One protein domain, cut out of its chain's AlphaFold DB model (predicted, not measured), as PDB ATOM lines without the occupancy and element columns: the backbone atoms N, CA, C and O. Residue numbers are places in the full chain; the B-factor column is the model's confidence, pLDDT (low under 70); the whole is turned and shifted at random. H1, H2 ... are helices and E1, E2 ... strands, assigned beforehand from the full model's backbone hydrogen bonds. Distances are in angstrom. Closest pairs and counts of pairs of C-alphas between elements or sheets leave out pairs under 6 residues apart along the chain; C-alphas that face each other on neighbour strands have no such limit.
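This is residues 2 to 183 of the 183 residues of the protein "Hypothetical protein" of Rotaria socialis (UniProt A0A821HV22). Three antiparallel sheets stand in a row, face to face in turn: E5 to E8 in the middle, E1 to E4 on one side and E9 to E11 on the other, like three blades whose first strands E1, E5 and E9 come together while their last strands fan apart. Helix H3 covers the free face of E1 to E4, with H1 and H2 farther out and H4 and H5 towards the E1 edge. The 182 printed residues hold five named helices, then eleven named strands; the strand orders are E1 E2 E3 E4, E5 E6 E7 E8 and E9 E10 E11, and the class is mixed. The whole is compact, with a radius of gyration of the C-alphas of 15.7 A and spans of 43 by 40 by 28 A.

E5 is residues 100 to 103, E6 109 to 114, E7 119 to 127 with 25.8 A, and E8 134 to 143 with 26.8 A; E8 bends by 51 degrees at residue 139. E1 is residues 58 to 61, E2 66 to 70, E3 75 to 80, and E4 86 to 90. E9 is residues 158 to 162, E10 167 to 172, and E11 177 to 182, ending at C-alpha 182 (-40.541, -20.332, -35.196). H1 is residues 2 to 12, 15.3 A long from C-alpha 2 (-15.551, -50.622, -24.137); H2 is 14 to 19, H3 21 to 30 with 14.1 A, H4 34 to 40, and H5 42 to 49.

The twisted sheet E5 to E8 is a meander, each strand the antiparallel neighbour of the one before; N 102 and O 111 are 3.0 A apart, N 112 and O 121 2.9 A, and N 124 and O 137 2.8 A. E1 to E4 and E9 to E11 are meanders too, with N 69 to O 77 at 2.9 A and N 170 to O 179 at 2.8 A. In this stack of sheets, face to face in turn, the closest C-alphas of E1 and E5, Thr 59 and Glu 102, are 5.5 A apart, and those of E5 and E9, Glu 102 and Leu 160, 6.6 A. H3 is on the sheet E1 to E4 at a height of 9.9 A, along the strands, its closest C-alphas to E2 being Leu 22 and Val 69, 6.5 A. H1 and H3 only just touch, with 3 pairs of C-alphas within 8 A, Leu 3 and Thr 28 closest at 6.5 A. H2 is close to H1 but not clearly touching, Ile 10 and Val 17 at 6.1 A. H5 only grazes the sheet E1 to E4; H4 and H5 touch only at the corner, and only just, with 3 pairs of C-alphas within 8 A, Leu 37 and Ala 44 closest at 5.5 A. In H1 to H5 every O i to N i+4 pair is within hydrogen-bond range.

The C-alphas farthest apart, Phe 130 and Ser 150, are 47.1 A apart. The printed part has no cut; the link E8 to E9, residues 144 to 157, is long. Mean pLDDT of the printed part is 89.1, and residues 38, 42, 84 and 128 to 133 are under 70.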
ATOM      1  N   ILE A   2     -15.627 -51.763 -23.193       88.50
ATOM      2  CA  ILE A   2     -15.551 -50.622 -24.137       88.50
ATOM      3  C   ILE A   2     -16.335 -49.390 -23.653       88.50
ATOM      4  O   ILE A   2     -15.773 -48.302 -23.580       88.50
ATOM      5  N   LEU A   3     -17.592 -49.555 -23.224       86.88
ATOM      6  CA  LEU A   3     -18.405 -48.440 -22.705       86.88
ATOM      7  C   LEU A   3     -17.779 -47.758 -21.471       86.88
ATOM      8  O   LEU A   3     -17.934 -46.553 -21.279       86.88
ATOM      9  N   ARG A   4     -17.021 -48.506 -20.655       89.81
ATOM     10  CA  ARG A   4     -16.279 -47.958 -19.507       89.81
ATOM     11  C   ARG A   4     -15.138 -47.055 -19.976       89.81
ATOM     12  O   ARG A   4     -14.941 -45.988 -19.405       89.81
ATOM     13  N   LEU A   5     -14.417 -47.456 -21.024       90.69
ATOM     14  CA  LEU A   5     -13.353 -46.651 -21.627       90.69
ATOM     15  C   LEU A   5     -13.909 -45.399 -22.313       90.69
ATOM     16  O   LEU A   5     -13.386 -44.317 -22.076       90.69
ATOM     17  N   VAL A   6     -15.000 -45.520 -23.079       91.25
ATOM     18  CA  VAL A   6     -15.691 -44.367 -23.692       91.25
ATOM     19  C   VAL A   6     -16.087 -43.350 -22.624       91.25
ATOM     20  O   VAL A   6     -15.821 -42.159 -22.769       91.25
ATOM     21  N   ARG A   7     -16.643 -43.817 -21.502       90.25
ATOM     22  CA  ARG A   7     -16.953 -42.961 -20.356       90.25
ATOM     23  C   ARG A   7     -15.722 -42.233 -19.813       90.25
ATOM     24  O   ARG A   7     -15.781 -41.023 -19.618       90.25
ATOM     25  N   ILE A   8     -14.618 -42.947 -19.592       93.19
ATOM     26  CA  ILE A   8     -13.368 -42.340 -19.111       93.19
ATOM     27  C   ILE A   8     -12.857 -41.292 -20.109       93.19
ATOM     28  O   ILE A   8     -12.430 -40.222 -19.685       93.19
ATOM     29  N   LEU A   9     -12.936 -41.557 -21.417       93.19
ATOM     30  CA  LEU A   9     -12.535 -40.605 -22.455       93.19
ATOM     31  C   LEU A   9     -13.403 -39.343 -22.442       93.19
ATOM     32  O   LEU A   9     -12.855 -38.248 -22.495       93.19
ATOM     33  N   ILE A  10     -14.726 -39.472 -22.297       93.19
ATOM     34  CA  ILE A  10     -15.626 -38.312 -22.169       93.19
ATOM     35  C   ILE A  10     -15.265 -37.477 -20.932       93.19
ATOM     36  O   ILE A  10     -15.268 -36.249 -20.983       93.19
ATOM     37  N   GLU A  11     -14.944 -38.128 -19.812       92.38
ATOM     38  CA  GLU A  11     -14.606 -37.448 -18.558       92.38
ATOM     39  C   GLU A  11     -13.212 -36.793 -18.586       92.38
ATOM     40  O   GLU A  11     -13.025 -35.728 -17.998       92.38
ATOM     41  N   LYS A  12     -12.229 -37.414 -19.250       95.50
ATOM     42  CA  LYS A  12     -10.827 -36.960 -19.261       95.50
ATOM     43  C   LYS A  12     -10.480 -36.054 -20.439       95.50
ATOM     44  O   LYS A  12      -9.712 -35.114 -20.254       95.50
ATOM     45  N   CYS A  13     -11.051 -36.314 -21.610       93.94
ATOM     46  CA  CYS A  13     -10.732 -35.642 -22.870       93.94
ATOM     47  C   CYS A  13     -12.013 -35.183 -23.594       93.94
ATOM     48  O   CYS A  13     -12.249 -35.562 -24.744       93.94
ATOM     49  N   PRO A  14     -12.874 -34.363 -22.959       91.75
ATOM     50  CA  PRO A  14     -14.183 -34.038 -23.516       91.75
ATOM     51  C   PRO A  14     -14.103 -33.316 -24.864       91.75
ATOM     52  O   PRO A  14     -14.995 -33.494 -25.688       91.75
ATOM     53  N   HIS A  15     -13.060 -32.510 -25.085       90.50
ATOM     54  CA  HIS A  15     -12.849 -31.801 -26.345       90.50
ATOM     55  C   HIS A  15     -12.547 -32.772 -27.491       90.50
ATOM     56  O   HIS A  15     -13.228 -32.736 -28.507       90.50
ATOM     57  N   ASP A  16     -11.591 -33.683 -27.304       92.44
ATOM     58  CA  ASP A  16     -11.210 -34.661 -28.331       92.44
ATOM     59  C   ASP A  16     -12.360 -35.619 -28.655       92.44
ATOM     60  O   ASP A  16     -12.568 -35.998 -29.804       92.44
ATOM     61  N   VAL A  17     -13.174 -35.962 -27.653       93.75
ATOM     62  CA  VAL A  17     -14.393 -36.746 -27.883       93.75
ATOM     63  C   VAL A  17     -15.434 -35.959 -28.679       93.75
ATOM     64  O   VAL A  17     -16.107 -36.551 -29.514       93.75
ATOM     65  N   ALA A  18     -15.566 -34.644 -28.480       91.56
ATOM     66  CA  ALA A  18     -16.471 -33.835 -29.299       91.56
ATOM     67  C   ALA A  18     -16.055 -33.810 -30.778       91.56
ATOM     68  O   ALA A  18     -16.908 -33.772 -31.662       91.56
ATOM     69  N   GLU A  19     -14.747 -33.840 -31.045       90.25
ATOM     70  CA  GLU A  19     -14.189 -33.892 -32.400       90.25
ATOM     71  C   GLU A  19     -14.535 -35.207 -33.119       90.25
ATOM     72  O   GLU A  19     -14.729 -35.193 -34.332       90.25
ATOM     73  N   LEU A  20     -14.659 -36.307 -32.365       93.50
ATOM     74  CA  LEU A  20     -14.935 -37.669 -32.847       93.50
ATOM     75  C   LEU A  20     -16.303 -38.191 -32.380       93.50
ATOM     76  O   LEU A  20     -16.503 -39.390 -32.175       93.50
ATOM     77  N   ILE A  21     -17.249 -37.287 -32.120       93.25
ATOM     78  CA  ILE A  21     -18.490 -37.642 -31.422       93.25
ATOM     79  C   ILE A  21     -19.345 -38.625 -32.225       93.25
ATOM     80  O   ILE A  21     -20.072 -39.428 -31.639       93.25
ATOM     81  N   LEU A  22     -19.247 -38.583 -33.557       92.69
ATOM     82  CA  LEU A  22     -19.985 -39.470 -34.445       92.69
ATOM     83  C   LEU A  22     -19.456 -40.901 -34.320       92.69
ATOM     84  O   LEU A  22     -20.216 -41.821 -34.039       92.69
ATOM     85  N   GLU A  23     -18.139 -41.065 -34.403       93.12
ATOM     86  CA  GLU A  23     -17.448 -42.342 -34.258       93.12
ATOM     87  C   GLU A  23     -17.639 -42.915 -32.852       93.12
ATOM     88  O   GLU A  23     -17.896 -44.106 -32.680       93.12
ATOM     89  N   VAL A  24     -17.568 -42.066 -31.823       93.94
ATOM     90  CA  VAL A  24     -17.834 -42.471 -30.439       93.94
ATOM     91  C   VAL A  24     -19.291 -42.904 -30.270       93.94
ATOM     92  O   VAL A  24     -19.558 -43.878 -29.559       93.94
ATOM     93  N   THR A  25     -20.233 -42.234 -30.934       92.50
ATOM     94  CA  THR A  25     -21.647 -42.631 -30.938       92.50
ATOM     95  C   THR A  25     -21.839 -43.972 -31.643       92.50
ATOM     96  O   THR A  25     -22.506 -44.841 -31.085       92.50
ATOM     97  N   ASP A  26     -21.200 -44.192 -32.793       90.88
ATOM     98  CA  ASP A  26     -21.229 -45.471 -33.511       90.88
ATOM     99  C   ASP A  26     -20.668 -46.610 -32.657       90.88
ATOM    100  O   ASP A  26     -21.305 -47.654 -32.513       90.88
ATOM    101  N   ILE A  27     -19.500 -46.418 -32.035       91.38
ATOM    102  CA  ILE A  27     -18.899 -47.404 -31.124       91.38
ATOM    103  C   ILE A  27     -19.856 -47.703 -29.971       91.38
ATOM    104  O   ILE A  27     -20.064 -48.866 -29.625       91.38
ATOM    105  N   THR A  28     -20.451 -46.659 -29.392       90.25
ATOM    106  CA  THR A  28     -21.402 -46.789 -28.287       90.25
ATOM    107  C   THR A  28     -22.601 -47.625 -28.725       90.25
ATOM    108  O   THR A  28     -22.874 -48.639 -28.090       90.25
ATOM    109  N   LEU A  29     -23.239 -47.284 -29.850       87.56
ATOM    110  CA  LEU A  29     -24.382 -48.006 -30.423       87.56
ATOM    111  C   LEU A  29     -24.077 -49.473 -30.730       87.56
ATOM    112  O   LEU A  29     -24.896 -50.333 -30.421       87.56
ATOM    113  N   ASN A  30     -22.893 -49.773 -31.266       88.19
ATOM    114  CA  ASN A  30     -22.467 -51.147 -31.545       88.19
ATOM    115  C   ASN A  30     -22.179 -51.968 -30.276       88.19
ATOM    116  O   ASN A  30     -22.180 -53.196 -30.323       88.19
ATOM    117  N   CYS A  31     -21.927 -51.314 -29.140       87.19
ATOM    118  CA  CYS A  31     -21.669 -51.982 -27.863       87.19
ATOM    119  C   CYS A  31     -22.934 -52.244 -27.032       87.19
ATOM    120  O   CYS A  31     -22.827 -52.823 -25.949       87.19
ATOM    121  N   ILE A  32     -24.107 -51.793 -27.486       83.25
ATOM    122  CA  ILE A  32     -25.363 -51.886 -26.736       83.25
ATOM    123  C   ILE A  32     -26.302 -52.873 -27.418       83.25
ATOM    124  O   ILE A  32     -26.438 -52.895 -28.639       83.25
ATOM    125  N   ASP A  33     -27.037 -53.629 -26.610       81.25
ATOM    126  CA  ASP A  33     -28.204 -54.347 -27.099       81.25
ATOM    127  C   ASP A  33     -29.374 -53.367 -27.308       81.25
ATOM    128  O   ASP A  33     -30.038 -52.933 -26.358       81.25
ATOM    129  N   LEU A  34     -29.636 -53.007 -28.568       76.69
ATOM    130  CA  LEU A  34     -30.738 -52.114 -28.944       76.69
ATOM    131  C   LEU A  34     -32.111 -52.648 -28.491       76.69
ATOM    132  O   LEU A  34     -33.037 -51.859 -28.291       76.69
ATOM    133  N   SER A  35     -32.269 -53.961 -28.282       76.88
ATOM    134  CA  SER A  35     -33.514 -54.524 -27.746       76.88
ATOM    135  C   SER A  35     -33.771 -54.068 -26.306       76.88
ATOM    136  O   SER A  35     -34.906 -53.742 -25.954       76.88
ATOM    137  N   VAL A  36     -32.717 -53.914 -25.500       74.69
ATOM    138  CA  VAL A  36     -32.811 -53.420 -24.119       74.69
ATOM    139  C   VAL A  36     -33.236 -51.953 -24.098       74.69
ATOM    140  O   VAL A  36     -34.111 -51.588 -23.310       74.69
ATOM    141  N   LEU A  37     -32.696 -51.124 -25.002       74.88
ATOM    142  CA  LEU A  37     -33.132 -49.730 -25.155       74.88
ATOM    143  C   LEU A  37     -34.621 -49.643 -25.516       74.88
ATOM    144  O   LEU A  37     -35.340 -48.805 -24.973       74.88
ATOM    145  N   ARG A  38     -35.109 -50.543 -26.379       69.88
ATOM    146  CA  ARG A  38     -36.529 -50.604 -26.757       69.88
ATOM    147  C   ARG A  38     -37.439 -50.961 -25.583       69.88
ATOM    148  O   ARG A  38     -38.531 -50.411 -25.494       69.88
ATOM    149  N   HIS A  39     -37.010 -51.865 -24.702       71.31
ATOM    150  CA  HIS A  39     -37.828 -52.334 -23.579       71.31
ATOM    151  C   HIS A  39     -37.801 -51.401 -22.364       71.31
ATOM    152  O   HIS A  39     -38.820 -51.246 -21.696       71.31
ATOM    153  N   ARG A  40     -36.654 -50.783 -22.070       73.00
ATOM    154  CA  ARG A  40     -36.465 -49.917 -20.893       73.00
ATOM    155  C   ARG A  40     -36.669 -48.425 -21.176       73.00
ATOM    156  O   ARG A  40     -36.711 -47.630 -20.238       73.00
ATOM    157  N   GLY A  41     -36.796 -48.037 -22.446       70.81
ATOM    158  CA  GLY A  41     -37.108 -46.670 -22.857       70.81
ATOM    159  C   GLY A  41     -36.089 -45.638 -22.362       70.81
ATOM    160  O   GLY A  41     -34.878 -45.859 -22.403       70.81
ATOM    161  N   ILE A  42     -36.593 -44.500 -21.875       68.19
ATOM    162  CA  ILE A  42     -35.800 -43.317 -21.494       68.19
ATOM    163  C   ILE A  42     -34.739 -43.637 -20.429       68.19
ATOM    164  O   ILE A  42     -33.640 -43.085 -20.478       68.19
ATOM    165  N   GLN A  43     -35.020 -44.552 -19.493       71.69
ATOM    166  CA  GLN A  43     -34.071 -44.897 -18.432       71.69
ATOM    167  C   GLN A  43     -32.798 -45.536 -18.996       71.69
ATOM    168  O   GLN A  43     -31.694 -45.116 -18.657       71.69
ATOM    169  N   ALA A  44     -32.940 -46.492 -19.919       74.31
ATOM    170  CA  ALA A  44     -31.780 -47.109 -20.551       74.31
ATOM    171  C   ALA A  44     -31.036 -46.119 -21.455       74.31
ATOM    172  O   ALA A  44     -29.811 -46.167 -21.526       74.31
ATOM    173  N   VAL A  45     -31.737 -45.169 -22.081       77.06
ATOM    174  CA  VAL A  45     -31.091 -44.092 -22.845       77.06
ATOM    175  C   VAL A  45     -30.252 -43.197 -21.934       77.06
ATOM    176  O   VAL A  45     -29.118 -42.887 -22.281       77.06
ATOM    177  N   SER A  46     -30.754 -42.824 -20.755       76.06
ATOM    178  CA  SER A  46     -29.996 -42.018 -19.790       76.06
ATOM    179  C   SER A  46     -28.769 -42.762 -19.248       76.06
ATOM    180  O   SER A  46     -27.677 -42.198 -19.213       76.06
ATOM    181  N   GLU A  47     -28.910 -44.047 -18.911       76.81
ATOM    182  CA  GLU A  47     -27.797 -44.894 -18.450       76.81
ATOM    183  C   GLU A  47     -26.701 -45.047 -19.517       76.81
ATOM    184  O   GLU A  47     -25.515 -45.126 -19.197       76.81
ATOM    185  N   THR A  48     -27.099 -45.054 -20.787       77.19
ATOM    186  CA  THR A  48     -26.229 -45.426 -21.903       77.19
ATOM    187  C   THR A  48     -25.624 -44.222 -22.623       77.19
ATOM    188  O   THR A  48     -24.423 -44.178 -22.877       77.19
ATOM    189  N   PHE A  49     -26.447 -43.217 -22.923       83.75
ATOM    190  CA  PHE A  49     -26.074 -42.008 -23.657       83.75
ATOM    191  C   PHE A  49     -25.981 -40.779 -22.758       83.75
ATOM    192  O   PHE A  49     -25.635 -39.713 -23.251       83.75
ATOM    193  N   GLY A  50     -26.249 -40.878 -21.451       85.06
ATOM    194  CA  GLY A  50     -26.293 -39.714 -20.560       85.06
ATOM    195  C   GLY A  50     -25.013 -38.877 -20.546       85.06
ATOM    196  O   GLY A  50     -25.071 -37.679 -20.289       85.06
ATOM    197  N   LEU A  51     -23.858 -39.472 -20.861       88.50
ATOM    198  CA  LEU A  51     -22.602 -38.739 -21.038       88.50
ATOM    199  C   LEU A  51     -22.472 -38.088 -22.421       88.50
ATOM    200  O   LEU A  51     -21.944 -36.984 -22.513       88.50
ATOM    201  N   LEU A  52     -22.983 -38.733 -23.473       91.69
ATOM    202  CA  LEU A  52     -23.006 -38.189 -24.834       91.69
ATOM    203  C   LEU A  52     -24.015 -37.040 -24.962       91.69
ATOM    204  O   LEU A  52     -23.722 -36.033 -25.589       91.69
ATOM    205  N   LEU A  53     -25.151 -37.120 -24.271       91.50
ATOM    206  CA  LEU A  53     -26.169 -36.063 -24.218       91.50
ATOM    207  C   LEU A  53     -25.709 -34.798 -23.467       91.50
ATOM    208  O   LEU A  53     -26.424 -33.803 -23.442       91.50
ATOM    209  N   ARG A  54     -24.513 -34.799 -22.858       90.56
ATOM    210  CA  ARG A  54     -23.893 -33.578 -22.305       90.56
ATOM    211  C   ARG A  54     -23.286 -32.687 -23.384       90.56
ATOM    212  O   ARG A  54     -22.933 -31.540 -23.098       90.56
ATOM    213  N   TYR A  55     -23.095 -33.222 -24.586       94.06
ATOM    214  CA  TYR A  55     -22.638 -32.457 -25.728       94.06
ATOM    215  C   TYR A  55     -23.849 -31.798 -26.388       94.06
ATOM    216  O   TYR A  55     -24.750 -32.514 -26.809       94.06
ATOM    217  N   PRO A  56     -23.868 -30.461 -26.554       94.44
ATOM    218  CA  PRO A  56     -24.991 -29.771 -27.198       94.44
ATOM    219  C   PRO A  56     -25.258 -30.236 -28.636       94.44
ATOM    220  O   PRO A  56     -26.322 -29.985 -29.184       94.44
ATOM    221  N   ILE A  57     -24.279 -30.898 -29.255       95.50
ATOM    222  CA  ILE A  57     -24.343 -31.483 -30.598       95.50
ATOM    223  C   ILE A  57     -24.961 -32.891 -30.618       95.50
ATOM    224  O   ILE A  57     -24.989 -33.510 -31.675       95.50
ATOM    225  N   VAL A  58     -25.457 -33.403 -29.489       95.62
ATOM    226  CA  VAL A  58     -26.135 -34.702 -29.395       95.62
ATOM    227  C   VAL A  58     -27.501 -34.513 -28.742       95.62
ATOM    228  O   VAL A  58     -27.598 -33.990 -27.637       95.62
ATOM    229  N   THR A  59     -28.563 -34.986 -29.393       94.31
ATOM    230  CA  THR A  59     -29.935 -34.906 -28.867       94.31
ATOM    231  C   THR A  59     -30.678 -36.222 -29.059       94.31
ATOM    232  O   THR A  59     -30.499 -36.919 -30.057       94.31
ATOM    233  N   TYR A  60     -31.560 -36.549 -28.118       91.69
ATOM    234  CA  TYR A  60     -32.439 -37.715 -28.182       91.69
ATOM    235  C   TYR A  60     -33.894 -37.273 -28.343       91.69
ATOM    236  O   TYR A  60     -34.316 -36.291 -27.740       91.69
ATOM    237  N   CYS A  61     -34.659 -37.990 -29.161       89.50
ATOM    238  CA  CYS A  61     -36.095 -37.784 -29.293       89.50
ATOM    239  C   CYS A  61     -36.838 -38.699 -28.311       89.50
ATOM    240  O   CYS A  61     -36.647 -39.913 -28.320       89.50
ATOM    241  N   HIS A  62     -37.696 -38.127 -27.464       78.50
ATOM    242  CA  HIS A  62     -38.424 -38.889 -26.443       78.50
ATOM    243  C   HIS A  62     -39.620 -39.667 -27.008       78.50
ATOM    244  O   HIS A  62     -39.871 -40.793 -26.581       78.50
ATOM    245  N   ASP A  63     -40.320 -39.099 -27.992       78.50
ATOM    246  CA  ASP A  63     -41.515 -39.705 -28.601       78.50
ATOM    247  C   ASP A  63     -41.180 -40.823 -29.597       78.50
ATOM    248  O   ASP A  63     -41.964 -41.746 -29.832       78.50
ATOM    249  N   SER A  64     -39.995 -40.769 -30.197       78.44
ATOM    250  CA  SER A  64     -39.504 -41.804 -31.101       78.44
ATOM    251  C   SER A  64     -38.035 -42.049 -30.799       78.44
ATOM    252  O   SER A  64     -37.307 -41.071 -30.734       78.44
ATOM    253  N   PRO A  65     -37.574 -43.301 -30.626       83.25
ATOM    254  CA  PRO A  65     -36.224 -43.594 -30.156       83.25
ATOM    255  C   PRO A  65     -35.197 -43.289 -31.253       83.25
ATOM    256  O   PRO A  65     -34.694 -44.181 -31.928       83.25
ATOM    257  N   LYS A  66     -34.928 -42.002 -31.447       88.25
ATOM    258  CA  LYS A  66     -34.003 -41.444 -32.421       88.25
ATOM    259  C   LYS A  66     -32.929 -40.682 -31.671       88.25
ATOM    260  O   LYS A  66     -33.225 -39.963 -30.717       88.25
ATOM    261  N   LEU A  67     -31.698 -40.810 -32.132       92.12
ATOM    262  CA  LEU A  67     -30.571 -40.027 -31.650       92.12
ATOM    263  C   LEU A  67     -30.058 -39.195 -32.820       92.12
ATOM    264  O   LEU A  67     -29.881 -39.723 -33.914       92.12
ATOM    265  N   CYS A  68     -29.837 -37.905 -32.612       95.12
ATOM    266  CA  CYS A  68     -29.210 -37.054 -33.606       95.12
ATOM    267  C   CYS A  68     -27.864 -36.554 -33.096       95.12
ATOM    268  O   CYS A  68     -27.743 -36.174 -31.932       95.12
ATOM    269  N   VAL A  69     -26.874 -36.570 -33.984       96.38
ATOM    270  CA  VAL A  69     -25.512 -36.114 -33.734       96.38
ATOM    271  C   VAL A  69     -25.121 -35.121 -34.820       96.38
ATOM    272  O   VAL A  69     -25.189 -35.431 -36.009       96.38
ATOM    273  N   GLY A  70     -24.706 -33.928 -34.413       96.06
ATOM    274  CA  GLY A  70     -24.069 -32.943 -35.274       96.06
ATOM    275  C   GLY A  70     -22.552 -33.081 -35.248       96.06
ATOM    276  O   GLY A  70     -21.963 -33.369 -34.209       96.06
ATOM    277  N   THR A  71     -21.909 -32.853 -36.390       94.56
ATOM    278  CA  THR A  71     -20.452 -32.944 -36.526       94.56
ATOM    279  C   THR A  71     -19.799 -31.581 -36.758       94.56
ATOM    280  O   THR A  71     -20.441 -30.571 -37.065       94.56
ATOM    281  N   ARG A  72     -18.464 -31.564 -36.695       92.38
ATOM    282  CA  ARG A  72     -17.646 -30.398 -37.067       92.38
ATOM    283  C   ARG A  72     -17.627 -30.086 -38.555       92.38
ATOM    284  O   ARG A  72     -17.272 -28.982 -38.949       92.38
ATOM    285  N   THR A  73     -17.997 -31.056 -39.379       94.25
ATOM    286  CA  THR A  73     -18.017 -30.918 -40.835       94.25
ATOM    287  C   THR A  73     -19.359 -30.416 -41.360       94.25
ATOM    288  O   THR A  73     -19.516 -30.314 -42.576       94.25
ATOM    289  N   GLY A  74     -20.307 -30.089 -40.474       95.50
ATOM    290  CA  GLY A  74     -21.642 -29.611 -40.831       95.50
ATOM    291  C   GLY A  74     -22.637 -30.729 -41.138       95.50
ATOM    292  O   GLY A  74     -23.697 -30.464 -41.704       95.50
ATOM    293  N   VAL A  75     -22.303 -31.977 -40.800       96.25
ATOM    294  CA  VAL A  75     -23.153 -33.147 -41.047       96.25
ATOM    295  C   VAL A  75     -24.053 -33.396 -39.841       96.25
ATOM    296  O   VAL A  75     -23.587 -33.380 -38.703       96.25
ATOM    297  N   LEU A  76     -25.333 -33.660 -40.095       96.25
ATOM    298  CA  LEU A  76     -26.245 -34.256 -39.120       96.25
ATOM    299  C   LEU A  76     -26.381 -35.744 -39.416       96.25
ATOM    300  O   LEU A  76     -26.764 -36.121 -40.523       96.25
ATOM    301  N   ALA A  77     -26.114 -36.576 -38.418       95.00
ATOM    302  CA  ALA A  77     -26.431 -37.992 -38.433       95.00
ATOM    303  C   ALA A  77     -27.671 -38.244 -37.574       95.00
ATOM    304  O   ALA A  77     -27.714 -37.873 -36.401       95.00
ATOM    305  N   LEU A  78     -28.688 -38.865 -38.163       93.81
ATOM    306  CA  LEU A  78     -29.910 -39.285 -37.500       93.81
ATOM    307  C   LEU A  78     -29.946 -40.809 -37.400       93.81
ATOM    308  O   LEU A  78     -30.162 -41.500 -38.396       93.81
ATOM    309  N   TYR A  79     -29.785 -41.316 -36.186       90.50
ATOM    310  CA  TYR A  79     -29.867 -42.726 -35.840       90.50
ATOM    311  C   TYR A  79     -31.295 -43.100 -35.468       90.50
ATOM    312  O   TYR A  79     -31.898 -42.472 -34.596       90.50
ATOM    313  N   ASP A  80     -31.820 -44.157 -36.082       86.56
ATOM    314  CA  ASP A  80     -33.064 -44.786 -35.650       86.56
ATOM    315  C   ASP A  80     -32.727 -45.953 -34.722       86.56
ATOM    316  O   ASP A  80     -32.315 -47.000 -35.195       86.56
ATOM    317  N   LEU A  81     -32.920 -45.824 -33.409       84.88
ATOM    318  CA  LEU A  81     -32.525 -46.868 -32.453       84.88
ATOM    319  C   LEU A  81     -33.401 -48.134 -32.525       84.88
ATOM    320  O   LEU A  81     -33.174 -49.084 -31.774       84.88
ATOM    321  N   LYS A  82     -34.411 -48.183 -33.408       79.56
ATOM    322  CA  LYS A  82     -35.129 -49.426 -33.738       79.56
ATOM    323  C   LYS A  82     -34.390 -50.258 -34.779       79.56
ATOM    324  O   LYS A  82     -34.690 -51.444 -34.906       79.56
ATOM    325  N   THR A  83     -33.464 -49.660 -35.527       76.19
ATOM    326  CA  THR A  83     -32.748 -50.317 -36.622       76.19
ATOM    327  C   THR A  83     -31.253 -50.029 -36.564       76.19
ATOM    328  O   THR A  83     -30.829 -49.017 -36.028       76.19
ATOM    329  N   PRO A  84     -30.405 -50.859 -37.178       69.75
ATOM    330  CA  PRO A  84     -28.986 -50.537 -37.300       69.75
ATOM    331  C   PRO A  84     -28.701 -49.454 -38.364       69.75
ATOM    332  O   PRO A  84     -27.560 -49.301 -38.786       69.75
ATOM    333  N   LYS A  85     -29.720 -48.742 -38.871       74.88
ATOM    334  CA  LYS A  85     -29.574 -47.763 -39.952       74.88
ATOM    335  C   LYS A  85     -29.621 -46.340 -39.399       74.88
ATOM    336  O   LYS A  85     -30.461 -46.013 -38.563       74.88
ATOM    337  N   TYR A  86     -28.763 -45.485 -39.942       85.00
ATOM    338  CA  TYR A  86     -28.826 -44.043 -39.745       85.00
ATOM    339  C   TYR A  86     -28.822 -43.325 -41.094       85.00
ATOM    340  O   TYR A  86     -28.395 -43.878 -42.111       85.00
ATOM    341  N   GLN A  87     -29.313 -42.092 -41.099       89.56
ATOM    342  CA  GLN A  87     -29.227 -41.190 -42.240       89.56
ATOM    343  C   GLN A  87     -28.277 -40.048 -41.898       89.56
ATOM    344  O   GLN A  87     -28.451 -39.390 -40.878       89.56
ATOM    345  N   ALA A  88     -27.318 -39.774 -42.774       91.94
ATOM    346  CA  ALA A  88     -26.521 -38.557 -42.712       91.94
ATOM    347  C   ALA A  88     -27.017 -37.541 -43.748       91.94
ATOM    348  O   ALA A  88     -27.350 -37.912 -44.877       91.94
ATOM    349  N   CYS A  89     -27.042 -36.259 -43.393       93.62
ATOM    350  CA  CYS A  89     -27.212 -35.169 -44.349       93.62
ATOM    351  C   CYS A  89     -26.203 -34.047 -44.085       93.62
ATOM    352  O   CYS A  89     -25.797 -33.803 -42.949       93.62
ATOM    353  N   GLN A  90     -25.807 -33.346 -45.147       96.56
ATOM    354  CA  GLN A  90     -25.036 -32.115 -45.025       96.56
ATOM    355  C   GLN A  90     -26.001 -30.986 -44.639       96.56
ATOM    356  O   GLN A  90     -26.722 -30.468 -45.489       96.56
ATOM    357  N   ALA A  91     -26.049 -30.661 -43.351       96.81
ATOM    358  CA  ALA A  91     -27.003 -29.715 -42.784       96.81
ATOM    359  C   ALA A  91     -26.517 -28.265 -42.871       96.81
ATOM    360  O   ALA A  91     -27.281 -27.361 -43.193       96.81
ATOM    361  N   HIS A  92     -25.226 -28.072 -42.618       97.62
ATOM    362  CA  HIS A  92     -24.523 -26.796 -42.711       97.62
ATOM    363  C   HIS A  92     -23.436 -26.892 -43.793       97.62
ATOM    364  O   HIS A  92     -23.073 -28.008 -44.171       97.62
ATOM    365  N   PRO A  93     -22.893 -25.782 -44.328       97.12
ATOM    366  CA  PRO A  93     -21.802 -25.835 -45.296       97.12
ATOM    367  C   PRO A  93     -20.605 -26.646 -44.784       97.12
ATOM    368  O   PRO A  93     -20.357 -26.749 -43.582       97.12
ATOM    369  N   LYS A  94     -19.841 -27.229 -45.712       94.88
ATOM    370  CA  LYS A  94     -18.660 -28.019 -45.355       94.88
ATOM    371  C   LYS A  94     -17.697 -27.163 -44.524       94.88
ATOM    372  O   LYS A  94     -17.363 -26.053 -44.927       94.88
ATOM    373  N   ASN A  95     -17.216 -27.726 -43.415       91.19
ATOM    374  CA  ASN A  95     -16.353 -27.077 -42.414       91.19
ATOM    375  C   ASN A  95     -17.053 -26.067 -41.484       91.19
ATOM    376  O   ASN A  95     -16.368 -25.413 -40.697       91.19
ATOM    377  N   GLU A  96     -18.381 -25.951 -41.521       94.69
ATOM    378  CA  GLU A  96     -19.124 -25.231 -40.485       94.69
ATOM    379  C   GLU A  96     -19.540 -26.205 -39.382       94.69
ATOM    380  O   GLU A  96     -20.369 -27.093 -39.578       94.69
ATOM    381  N   VAL A  97     -18.947 -26.041 -38.200       93.75
ATOM    382  CA  VAL A  97     -19.254 -26.884 -37.041       93.75
ATOM    383  C   VAL A  97     -20.671 -26.629 -36.552       93.75
ATOM    384  O   VAL A  97     -21.081 -25.485 -36.319       93.75
ATOM    385  N   ILE A  98     -21.409 -27.713 -36.343       96.31
ATOM    386  CA  ILE A  98     -22.685 -27.663 -35.641       96.31
ATOM    387  C   ILE A  98     -22.377 -27.410 -34.169       96.31
ATOM    388  O   ILE A  98     -21.560 -28.096 -33.568       96.31
ATOM    389  N   SER A  99     -22.972 -26.367 -33.606       95.62
ATOM    390  CA  SER A  99     -22.716 -25.909 -32.238       95.62
ATOM    391  C   SER A  99     -23.734 -26.470 -31.253       95.62
ATOM    392  O   SER A  99     -23.372 -26.763 -30.115       95.62
ATOM    393  N   CYS A 100     -24.979 -26.644 -31.697       95.94
ATOM    394  CA  CYS A 100     -26.031 -27.302 -30.936       95.94
ATOM    395  C   CYS A 100     -27.119 -27.890 -31.848       95.94
ATOM    396  O   CYS A 100     -27.308 -27.446 -32.987       95.94
ATOM    397  N   VAL A 101     -27.815 -28.901 -31.331       97.00
ATOM    398  CA  VAL A 101     -28.973 -29.560 -31.940       97.00
ATOM    399  C   VAL A 101     -30.019 -29.863 -30.874       97.00
ATOM    400  O   VAL A 101     -29.668 -30.144 -29.731       97.00
ATOM    401  N   GLU A 102     -31.298 -29.856 -31.240       96.44
ATOM    402  CA  GLU A 102     -32.362 -30.234 -30.305       96.44
ATOM    403  C   GLU A 102     -33.624 -30.704 -31.032       96.44
ATOM    404  O   GLU A 102     -34.080 -30.070 -31.991       96.44
ATOM    405  N   PHE A 103     -34.211 -31.804 -30.563       95.88
ATOM    406  CA  PHE A 103     -35.521 -32.263 -31.027       95.88
ATOM    407  C   PHE A 103     -36.656 -31.451 -30.415       95.88
ATOM    408  O   PHE A 103     -36.621 -31.134 -29.228       95.88
ATOM    409  N   SER A 104     -37.706 -31.209 -31.202       94.81
ATOM    410  CA  SER A 104     -38.961 -30.710 -30.654       94.81
ATOM    411  C   SER A 104     -39.538 -31.710 -29.649       94.81
ATOM    412  O   SER A 104     -39.308 -32.919 -29.784       94.81
ATOM    413  N   PRO A 105     -40.339 -31.254 -28.668       91.50
ATOM    414  CA  PRO A 105     -40.896 -32.137 -27.645       91.50
ATOM    415  C   PRO A 105     -41.740 -33.282 -28.219       91.50
ATOM    416  O   PRO A 105     -41.808 -34.346 -27.617       91.50
ATOM    417  N   ASP A 106     -42.355 -33.073 -29.388       89.81
ATOM    418  CA  ASP A 106     -43.152 -34.073 -30.111       89.81
ATOM    419  C   ASP A 106     -42.361 -34.851 -31.184       89.81
ATOM    420  O   ASP A 106     -42.931 -35.612 -31.968       89.81
ATOM    421  N   GLY A 107     -41.048 -34.617 -31.282       90.00
ATOM    422  CA  GLY A 107     -40.140 -35.304 -32.197       90.00
ATOM    423  C   GLY A 107     -40.333 -35.009 -33.685       90.00
ATOM    424  O   GLY A 107     -39.629 -35.595 -34.513       90.00
ATOM    425  N   LYS A 108     -41.274 -34.135 -34.057       91.56
ATOM    426  CA  LYS A 108     -41.577 -33.819 -35.462       91.56
ATOM    427  C   LYS A 108     -40.528 -32.937 -36.103       91.56
ATOM    428  O   LYS A 108     -40.317 -33.043 -37.310       91.56
ATOM    429  N   TYR A 109     -39.883 -32.096 -35.309       94.81
ATOM    430  CA  TYR A 109     -38.862 -31.187 -35.778       94.81
ATOM    431  C   TYR A 109     -37.539 -31.434 -35.067       94.81
ATOM    432  O   TYR A 109     -37.478 -31.923 -33.941       94.81
ATOM    433  N   LEU A 110     -36.468 -31.088 -35.760       96.19
ATOM    434  CA  LEU A 110     -35.115 -31.019 -35.247       96.19
ATOM    435  C   LEU A 110     -34.582 -29.640 -35.613       96.19
ATOM    436  O   LEU A 110     -34.734 -29.195 -36.748       96.19
ATOM    437  N   ALA A 111     -33.950 -28.972 -34.666       97.88
ATOM    438  CA  ALA A 111     -33.234 -27.736 -34.908       97.88
ATOM    439  C   ALA A 111     -31.728 -28.009 -34.889       97.88
ATOM    440  O   ALA A 111     -31.252 -28.779 -34.054       97.88
ATOM    441  N   SER A 112     -30.980 -27.386 -35.799       97.94
ATOM    442  CA  SER A 112     -29.515 -27.407 -35.803       97.94
ATOM    443  C   SER A 112     -28.964 -26.012 -36.042       97.94
ATOM    444  O   SER A 112     -29.465 -25.270 -36.888       97.94
ATOM    445  N   TYR A 113     -27.920 -25.646 -35.312       97.88
ATOM    446  CA  TYR A 113     -27.330 -24.320 -35.413       97.88
ATOM    447  C   TYR A 113     -25.811 -24.389 -35.499       97.88
ATOM    448  O   TYR A 113     -25.164 -25.139 -34.765       97.88
ATOM    449  N   SER A 114     -25.237 -23.553 -36.365       97.00
ATOM    450  CA  SER A 114     -23.798 -23.315 -36.434       97.00
ATOM    451  C   SER A 114     -23.494 -21.876 -36.047       97.00
ATOM    452  O   SER A 114     -23.943 -20.937 -36.709       97.00
ATOM    453  N   ALA A 115     -22.696 -21.692 -34.994       95.69
ATOM    454  CA  ALA A 115     -22.338 -20.367 -34.511       95.69
ATOM    455  C   ALA A 115     -21.444 -19.604 -35.494       95.69
ATOM    456  O   ALA A 115     -21.623 -18.402 -35.667       95.69
ATOM    457  N   TYR A 116     -20.515 -20.278 -36.180       95.38
ATOM    458  CA  TYR A 116     -19.643 -19.621 -37.160       95.38
ATOM    459  C   TYR A 116     -20.338 -19.307 -38.483       95.38
ATOM    460  O   TYR A 116     -19.931 -18.352 -39.152       95.38
ATOM    461  N   GLU A 117     -21.371 -20.064 -38.856       96.31
ATOM    462  CA  GLU A 117     -22.237 -19.724 -39.988       96.31
ATOM    463  C   GLU A 117     -23.238 -18.625 -39.595       96.31
ATOM    464  O   GLU A 117     -23.516 -17.725 -40.383       96.31
ATOM    465  N   GLY A 118     -23.743 -18.667 -38.357       96.25
ATOM    466  CA  GLY A 118     -24.815 -17.800 -37.871       96.25
ATOM    467  C   GLY A 118     -26.194 -18.200 -38.397       96.25
ATOM    468  O   GLY A 118     -27.070 -17.347 -38.520       96.25
ATOM    469  N   ILE A 119     -26.397 -19.476 -38.738       97.94
ATOM    470  CA  ILE A 119     -27.654 -19.972 -39.313       97.94
ATOM    471  C   ILE A 119     -28.237 -21.077 -38.439       97.94
ATOM    472  O   ILE A 119     -27.548 -22.028 -38.063       97.94
ATOM    473  N   LEU A 120     -29.525 -20.929 -38.133       98.19
ATOM    474  CA  LEU A 120     -30.380 -21.942 -37.526       98.19
ATOM    475  C   LEU A 120     -31.196 -22.615 -38.632       98.19
ATOM    476  O   LEU A 120     -31.912 -21.926 -39.359       98.19
ATOM    477  N   TYR A 121     -31.124 -23.937 -38.740       98.25
ATOM    478  CA  TYR A 121     -31.964 -24.735 -39.630       98.25
ATOM    479  C   TYR A 121     -33.015 -25.497 -38.825       98.25
ATOM    480  O   TYR A 121     -32.719 -26.042 -37.760       98.25
ATOM    481  N   PHE A 122     -34.225 -25.576 -39.374       97.88
ATOM    482  CA  PHE A 122     -35.289 -26.446 -38.894       97.88
ATOM    483  C   PHE A 122     -35.539 -27.572 -39.888       97.88
ATOM    484  O   PHE A 122     -35.744 -27.349 -41.081       97.88
ATOM    485  N   TRP A 123     -35.563 -28.791 -39.373       96.50
ATOM    486  CA  TRP A 123     -35.723 -30.019 -40.129       96.50
ATOM    487  C   TRP A 123     -36.993 -30.716 -39.676       96.50
ATOM    488  O   TRP A 123     -37.206 -30.888 -38.481       96.50
ATOM    489  N   GLN A 124     -37.819 -31.170 -40.608       93.88
ATOM    490  CA  GLN A 124     -38.910 -32.083 -40.308       93.88
ATOM    491  C   GLN A 124     -38.364 -33.504 -40.297       93.88
ATOM    492  O   GLN A 124     -37.699 -33.916 -41.251       93.88
ATOM    493  N   THR A 125     -38.668 -34.259 -39.243       89.81
ATOM    494  CA  THR A 125     -38.311 -35.673 -39.156       89.81
ATOM    495  C   THR A 125     -39.530 -36.543 -39.422       89.81
ATOM    496  O   THR A 125     -40.607 -36.333 -38.863       89.81
ATOM    497  N   ALA A 126     -39.371 -37.527 -40.301       83.06
ATOM    498  CA  ALA A 126     -40.433 -38.447 -40.678       83.06
ATOM    499  C   ALA A 126     -39.960 -39.892 -40.526       83.06
ATOM    500  O   ALA A 126     -38.773 -40.194 -40.644       83.06
ATOM    501  N   ASN A 127     -40.905 -40.791 -40.264       72.62
ATOM    502  CA  ASN A 127     -40.652 -42.224 -40.344       72.62
ATOM    503  C   ASN A 127     -41.186 -42.707 -41.686       72.62
ATOM    504  O   ASN A 127     -42.348 -42.473 -42.015       72.62
ATOM    505  N   THR A 128     -40.354 -43.400 -42.454       64.69
ATOM    506  CA  THR A 128     -40.804 -43.953 -43.731       64.69
ATOM    507  C   THR A 128     -41.703 -45.164 -43.471       64.69
ATOM    508  O   THR A 128     -41.251 -46.163 -42.908       64.69
ATOM    509  N   PHE A 129     -42.968 -45.091 -43.901       56.84
ATOM    510  CA  PHE A 129     -43.997 -46.117 -43.660       56.84
ATOM    511  C   PHE A 129     -43.649 -47.517 -44.197       56.84
ATOM    512  O   PHE A 129     -44.192 -48.501 -43.708       56.84
ATOM    513  N   PHE A 130     -42.725 -47.624 -45.159       57.69
ATOM    514  CA  PHE A 130     -42.397 -48.885 -45.837       57.69
ATOM    515  C   PHE A 130     -41.012 -49.464 -45.520       57.69
ATOM    516  O   PHE A 130     -40.628 -50.470 -46.112       57.69
ATOM    517  N   GLY A 131     -40.246 -48.886 -44.589       53.84
ATOM    518  CA  GLY A 131     -38.879 -49.377 -44.401       53.84
ATOM    519  C   GLY A 131     -38.077 -48.793 -43.257       53.84
ATOM    520  O   GLY A 131     -36.881 -48.646 -43.428       53.84
ATOM    521  N   SER A 132     -38.690 -48.469 -42.116       63.50
ATOM    522  CA  SER A 132     -38.016 -48.228 -40.821       63.50
ATOM    523  C   SER A 132     -36.768 -47.321 -40.822       63.50
ATOM    524  O   SER A 132     -35.950 -47.411 -39.910       63.50
ATOM    525  N   THR A 133     -36.603 -46.459 -41.825       68.69
ATOM    526  CA  THR A 133     -35.549 -45.449 -41.880       68.69
ATOM    527  C   THR A 133     -36.170 -44.099 -41.588       68.69
ATOM    528  O   THR A 133     -37.134 -43.673 -42.240       68.69
ATOM    529  N   SER A 134     -35.624 -43.450 -40.568       78.44
ATOM    530  CA  SER A 134     -35.967 -42.084 -40.211       78.44
ATOM    531  C   SER A 134     -35.337 -41.125 -41.219       78.44
ATOM    532  O   SER A 134     -34.142 -41.237 -41.490       78.44
ATOM    533  N   THR A 135     -36.127 -40.199 -41.763       85.50
ATOM    534  CA  THR A 135     -35.650 -39.174 -42.699       85.50
ATOM    535  C   THR A 135     -35.737 -37.777 -42.118       85.50
ATOM    536  O   THR A 135     -36.546 -37.512 -41.226       85.50
ATOM    537  N   ILE A 136     -34.885 -36.884 -42.629       90.62
ATOM    538  CA  ILE A 136     -34.902 -35.452 -42.319       90.62
ATOM    539  C   ILE A 136     -34.970 -34.628 -43.593       90.62
ATOM    540  O   ILE A 136     -34.242 -34.881 -44.554       90.62
ATOM    541  N   HIS A 137     -35.847 -33.632 -43.579       92.19
ATOM    542  CA  HIS A 137     -36.054 -32.707 -44.686       92.19
ATOM    543  C   HIS A 137     -36.021 -31.278 -44.164       92.19
ATOM    544  O   HIS A 137     -36.606 -30.986 -43.123       92.19
ATOM    545  N   LEU A 138     -35.326 -30.392 -44.875       95.25
ATOM    546  CA  LEU A 138     -35.237 -28.990 -44.491       95.25
ATOM    547  C   LEU A 138     -36.605 -28.309 -44.635       95.25
ATOM    548  O   LEU A 138     -37.223 -28.399 -45.693       95.25
ATOM    549  N   VAL A 139     -37.042 -27.607 -43.590       96.06
ATOM    550  CA  VAL A 139     -38.298 -26.840 -43.563       96.06
ATOM    551  C   VAL A 139     -38.015 -25.358 -43.753       96.06
ATOM    552  O   VAL A 139     -38.555 -24.723 -44.655       96.06
ATOM    553  N   SER A 140     -37.140 -24.810 -42.915       96.62
ATOM    554  CA  SER A 140     -36.851 -23.383 -42.874       96.62
ATOM    555  C   SER A 140     -35.454 -23.131 -42.314       96.62
ATOM    556  O   SER A 140     -34.822 -24.002 -41.708       96.62
ATOM    557  N   ARG A 141     -34.935 -21.930 -42.570       96.88
ATOM    558  CA  ARG A 141     -33.656 -21.468 -42.030       96.88
ATOM    559  C   ARG A 141     -33.760 -20.013 -41.612       96.88
ATOM    560  O   ARG A 141     -34.393 -19.212 -42.300       96.88
ATOM    561  N   HIS A 142     -33.090 -19.665 -40.526       97.75
ATOM    562  CA  HIS A 142     -33.113 -18.327 -39.957       97.75
ATOM    563  C   HIS A 142     -31.696 -17.824 -39.728       97.75
ATOM    564  O   HIS A 142     -30.848 -18.531 -39.185       97.75
ATOM    565  N   ALA A 143     -31.468 -16.566 -40.104       97.31
ATOM    566  CA  ALA A 143     -30.283 -15.849 -39.673       97.31
ATOM    567  C   ALA A 143     -30.368 -15.587 -38.165       97.31
ATOM    568  O   ALA A 143     -31.353 -15.037 -37.650       97.31
ATOM    569  N   ALA A 144     -29.314 -15.983 -37.470       95.44
ATOM    570  CA  ALA A 144     -29.116 -15.777 -36.052       95.44
ATOM    571  C   ALA A 144     -27.742 -15.125 -35.828       95.44
ATOM    572  O   ALA A 144     -27.050 -14.754 -36.779       95.44
ATOM    573  N   GLN A 145     -27.357 -14.912 -34.572       93.06
ATOM    574  CA  GLN A 145     -26.079 -14.272 -34.282       93.06
ATOM    575  C   GLN A 145     -24.923 -15.137 -34.786       93.06
ATOM    576  O   GLN A 145     -24.956 -16.359 -34.664       93.06
ATOM    577  N   ARG A 146     -23.908 -14.499 -35.363       94.12
ATOM    578  CA  ARG A 146     -22.699 -15.163 -35.841       94.12
ATOM    579  C   ARG A 146     -21.568 -14.934 -34.850       94.12
ATOM    580  O   ARG A 146     -21.362 -13.813 -34.391       94.12
ATOM    581  N   LEU A 147     -20.833 -15.992 -34.551       92.69
ATOM    582  CA  LEU A 147     -19.656 -15.965 -33.703       92.69
ATOM    583  C   LEU A 147     -18.406 -15.647 -34.524       92.69
ATOM    584  O   LEU A 147     -18.220 -16.191 -35.615       92.69
ATOM    585  N   ASP A 148     -17.533 -14.804 -33.976       90.06
ATOM    586  CA  ASP A 148     -16.213 -14.571 -34.555       90.06
ATOM    587  C   ASP A 148     -15.368 -15.858 -34.498       90.06
ATOM    588  O   ASP A 148     -15.324 -16.560 -33.486       90.06
ATOM    589  N   ARG A 149     -14.674 -16.164 -35.598       88.94
ATOM    590  CA  ARG A 149     -13.790 -17.329 -35.732       88.94
ATOM    591  C   ARG A 149     -12.529 -17.221 -34.880       88.94
ATOM    592  O   ARG A 149     -11.869 -18.233 -34.671       88.94
ATOM    593  N   SER A 150     -12.214 -16.031 -34.364       88.25
ATOM    594  CA  SER A 150     -11.183 -15.852 -33.336       88.25
ATOM    595  C   SER A 150     -11.499 -16.612 -32.036       88.25
ATOM    596  O   SER A 150     -10.590 -16.927 -31.268       88.25
ATOM    597  N   ILE A 151     -12.771 -16.952 -31.794       85.31
ATOM    598  CA  ILE A 151     -13.208 -17.687 -30.604       85.31
ATOM    599  C   ILE A 151     -12.981 -19.192 -30.838       85.31
ATOM    600  O   ILE A 151     -13.612 -19.745 -31.738       85.31
ATOM    601  N   PRO A 152     -12.141 -19.888 -30.038       75.06
ATOM    602  CA  PRO A 152     -11.615 -21.218 -30.387       75.06
ATOM    603  C   PRO A 152     -12.639 -22.359 -30.436       75.06
ATOM    604  O   PRO A 152     -12.393 -23.375 -31.077       75.06
ATOM    605  N   SER A 153     -13.763 -22.231 -29.725       80.44
ATOM    606  CA  SER A 153     -14.804 -23.258 -29.706       80.44
ATOM    607  C   SER A 153     -16.188 -22.637 -29.517       80.44
ATOM    608  O   SER A 153     -16.390 -21.888 -28.553       80.44
ATOM    609  N   PRO A 154     -17.159 -22.964 -30.388       77.12
ATOM    610  CA  PRO A 154     -18.537 -22.520 -30.230       77.12
ATOM    611  C   PRO A 154     -19.347 -23.430 -29.294       77.12
ATOM    612  O   PRO A 154     -20.488 -23.114 -28.955       77.12
ATOM    613  N   MET A 155     -18.781 -24.558 -28.850       77.25
ATOM    614  CA  MET A 155     -19.470 -25.480 -27.949       77.25
ATOM    615  C   MET A 155     -19.762 -24.820 -26.601       77.25
ATOM    616  O   MET A 155     -18.913 -24.131 -26.034       77.25
ATOM    617  N   LYS A 156     -20.965 -25.073 -26.067       81.38
ATOM    618  CA  LYS A 156     -21.460 -24.495 -24.801       81.38
ATOM    619  C   LYS A 156     -21.498 -22.957 -24.790       81.38
ATOM    620  O   LYS A 156     -21.511 -22.349 -23.724       81.38
ATOM    621  N   LYS A 157     -21.461 -22.314 -25.963       88.25
ATOM    622  CA  LYS A 157     -21.643 -20.860 -26.108       88.25
ATOM    623  C   LYS A 157     -23.069 -20.484 -26.468       88.25
ATOM    624  O   LYS A 157     -23.443 -19.333 -26.272       88.25
ATOM    625  N   VAL A 158     -23.842 -21.442 -26.970       92.62
ATOM    626  CA  VAL A 158     -25.236 -21.257 -27.360       92.62
ATOM    627  C   VAL A 158     -26.039 -22.445 -26.869       92.62
ATOM    628  O   VAL A 158     -25.663 -23.585 -27.141       92.62
ATOM    629  N   ASP A 159     -27.141 -22.152 -26.192       93.00
ATOM    630  CA  ASP A 159     -28.144 -23.144 -25.835       93.00
ATOM    631  C   ASP A 159     -29.340 -23.006 -26.765       93.00
ATOM    632  O   ASP A 159     -29.750 -21.901 -27.139       93.00
ATOM    633  N   LEU A 160     -29.887 -24.157 -27.129       94.56
ATOM    634  CA  LEU A 160     -31.131 -24.278 -27.858       94.56
ATOM    635  C   LEU A 160     -32.140 -24.932 -26.912       94.56
ATOM    636  O   LEU A 160     -31.778 -25.862 -26.189       94.56
ATOM    637  N   THR A 161     -33.348 -24.380 -26.831       95.75
ATOM    638  CA  THR A 161     -34.429 -24.943 -26.014       95.75
ATOM    639  C   THR A 161     -35.769 -24.765 -26.711       95.75
ATOM    640  O   THR A 161     -36.212 -23.635 -26.943       95.75
ATOM    641  N   TRP A 162     -36.466 -25.858 -27.009       96.00
ATOM    642  CA  TRP A 162     -37.846 -25.788 -27.493       96.00
ATOM    643  C   TRP A 162     -38.783 -25.286 -26.391       96.00
ATOM    644  O   TRP A 162     -38.867 -25.868 -25.310       96.00
ATOM    645  N   ILE A 163     -39.513 -24.205 -26.673       96.25
ATOM    646  CA  ILE A 163     -40.507 -23.641 -25.741       96.25
ATOM    647  C   ILE A 163     -41.916 -24.187 -26.002       96.25
ATOM    648  O   ILE A 163     -42.744 -24.233 -25.097       96.25
ATOM    649  N   ASP A 164     -42.184 -24.611 -27.238       93.81
ATOM    650  CA  ASP A 164     -43.410 -25.282 -27.659       93.81
ATOM    651  C   ASP A 164     -43.106 -26.218 -28.852       93.81
ATOM    652  O   ASP A 164     -41.947 -26.502 -29.144       93.81
ATOM    653  N   ARG A 165     -44.127 -26.739 -29.543       93.69
ATOM    654  CA  ARG A 165     -43.952 -27.687 -30.669       93.69
ATOM    655  C   ARG A 165     -43.471 -27.044 -31.980       93.69
ATOM    656  O   ARG A 165     -43.232 -27.746 -32.955       93.69
ATOM    657  N   SER A 166     -43.390 -25.722 -32.023       93.50
ATOM    658  CA  SER A 166     -43.152 -24.905 -33.216       93.50
ATOM    659  C   SER A 166     -42.186 -23.744 -32.989       93.50
ATOM    660  O   SER A 166     -41.822 -23.076 -33.951       93.50
ATOM    661  N   SER A 167     -41.769 -23.495 -31.747       96.06
ATOM    662  CA  SER A 167     -40.897 -22.383 -31.393       96.06
ATOM    663  C   SER A 167     -39.687 -22.860 -30.593       96.06
ATOM    664  O   SER A 167     -39.814 -23.599 -29.613       96.06
ATOM    665  N   VAL A 168     -38.515 -22.364 -30.978       97.06
ATOM    666  CA  VAL A 168     -37.232 -22.595 -30.313       97.06
ATOM    667  C   VAL A 168     -36.707 -21.290 -29.750       97.06
ATOM    668  O   VAL A 168     -36.680 -20.266 -30.432       97.06
ATOM    669  N   ARG A 169     -36.268 -21.326 -28.497       97.44
ATOM    670  CA  ARG A 169     -35.486 -20.265 -27.879       97.44
ATOM    671  C   ARG A 169     -34.011 -20.587 -28.060       97.44
ATOM    672  O   ARG A 169     -33.572 -21.697 -27.784       97.44
ATOM    673  N   MET A 170     -33.255 -19.596 -28.498       96.75
ATOM    674  CA  MET A 170     -31.801 -19.620 -28.487       96.75
ATOM    675  C   MET A 170     -31.289 -18.636 -27.444       96.75
ATOM    676  O   MET A 170     -31.772 -17.503 -27.399       96.75
ATOM    677  N   PHE A 171     -30.315 -19.062 -26.645       96.12
ATOM    678  CA  PHE A 171     -29.631 -18.235 -25.653       96.12
ATOM    679  C   PHE A 171     -28.126 -18.215 -25.942       96.12
ATOM    680  O   PHE A 171     -27.489 -19.269 -25.988       96.12
ATOM    681  N   TRP A 172     -27.547 -17.030 -26.128       94.88
ATOM    682  CA  TRP A 172     -26.112 -16.841 -26.336       94.88
ATOM    683  C   TRP A 172     -25.434 -16.489 -25.012       94.88
ATOM    684  O   TRP A 172     -25.647 -15.429 -24.433       94.88
ATOM    685  N   HIS A 173     -24.550 -17.365 -24.535       92.44
ATOM    686  CA  HIS A 173     -23.862 -17.199 -23.246       92.44
ATOM    687  C   HIS A 173     -22.834 -16.068 -23.231       92.44
ATOM    688  O   HIS A 173     -22.436 -15.609 -22.163       92.44
ATOM    689  N   ILE A 174     -22.364 -15.648 -24.404       88.94
ATOM    690  CA  ILE A 174     -21.266 -14.684 -24.536       88.94
ATOM    691  C   ILE A 174     -21.729 -13.273 -24.179       88.94
ATOM    692  O   ILE A 174     -21.035 -12.569 -23.451       88.94
ATOM    693  N   ASP A 175     -22.903 -12.881 -24.663       91.31
ATOM    694  CA  ASP A 175     -23.503 -11.567 -24.432       91.31
ATOM    695  C   ASP A 175     -24.798 -11.631 -23.609       91.31
ATOM    696  O   ASP A 175     -25.372 -10.592 -23.290       91.31
ATOM    697  N   LYS A 176     -25.218 -12.841 -23.208       93.50
ATOM    698  CA  LYS A 176     -26.438 -13.113 -22.438       93.50
ATOM    699  C   LYS A 176     -27.706 -12.645 -23.153       93.50
ATOM    700  O   LYS A 176     -28.651 -12.192 -22.508       93.50
ATOM    701  N   THR A 177     -27.724 -12.744 -24.479       94.75
ATOM    702  CA  THR A 177     -28.900 -12.429 -25.289       94.75
ATOM    703  C   THR A 177     -29.738 -13.672 -25.561       94.75
ATOM    704  O   THR A 177     -29.242 -14.800 -25.556       94.75
ATOM    705  N   GLU A 178     -31.030 -13.473 -25.819       96.19
ATOM    706  CA  GLU A 178     -31.916 -14.541 -26.270       96.19
ATOM    707  C   GLU A 178     -32.799 -14.099 -27.430       96.19
ATOM    708  O   GLU A 178     -33.140 -12.924 -27.584       96.19
ATOM    709  N   LYS A 179     -33.186 -15.065 -28.259       97.44
ATOM    710  CA  LYS A 179     -34.130 -14.858 -29.353       97.44
ATOM    711  C   LYS A 179     -34.965 -16.108 -29.561       97.44
ATOM    712  O   LYS A 179     -34.466 -17.225 -29.475       97.44
ATOM    713  N   THR A 180     -36.244 -15.906 -29.860       97.88
ATOM    714  CA  THR A 180     -37.156 -16.992 -30.220       97.88
ATOM    715  C   THR A 180     -37.331 -17.045 -31.732       97.88
ATOM    716  O   THR A 180     -37.520 -16.015 -32.382       97.88
ATOM    717  N   PHE A 181     -37.286 -18.250 -32.279       97.38
ATOM    718  CA  PHE A 181     -37.523 -18.564 -33.679       97.38
ATOM    719  C   PHE A 181     -38.710 -19.509 -33.779       97.38
ATOM    720  O   PHE A 181     -38.923 -20.326 -32.886       97.38
ATOM    721  N   LYS A 182     -39.470 -19.396 -34.864       95.81
ATOM    722  CA  LYS A 182     -40.541 -20.332 -35.196       95.81
ATOM    723  C   LYS A 182     -40.130 -21.138 -36.415       95.81
ATOM    724  O   LYS A 182     -39.487 -20.566 -37.293       95.81
ATOM    725  N   VAL A 183     -40.491 -22.419 -36.415       90.06
ATOM    726  CA  VAL A 183     -40.332 -23.340 -37.550       90.06
ATOM    727  C   VAL A 183     -41.016 -22.781 -38.792       90.06
ATOM    728  O   VAL A 183     -42.137 -22.241 -38.656       90.06
TER     729      VAL A 183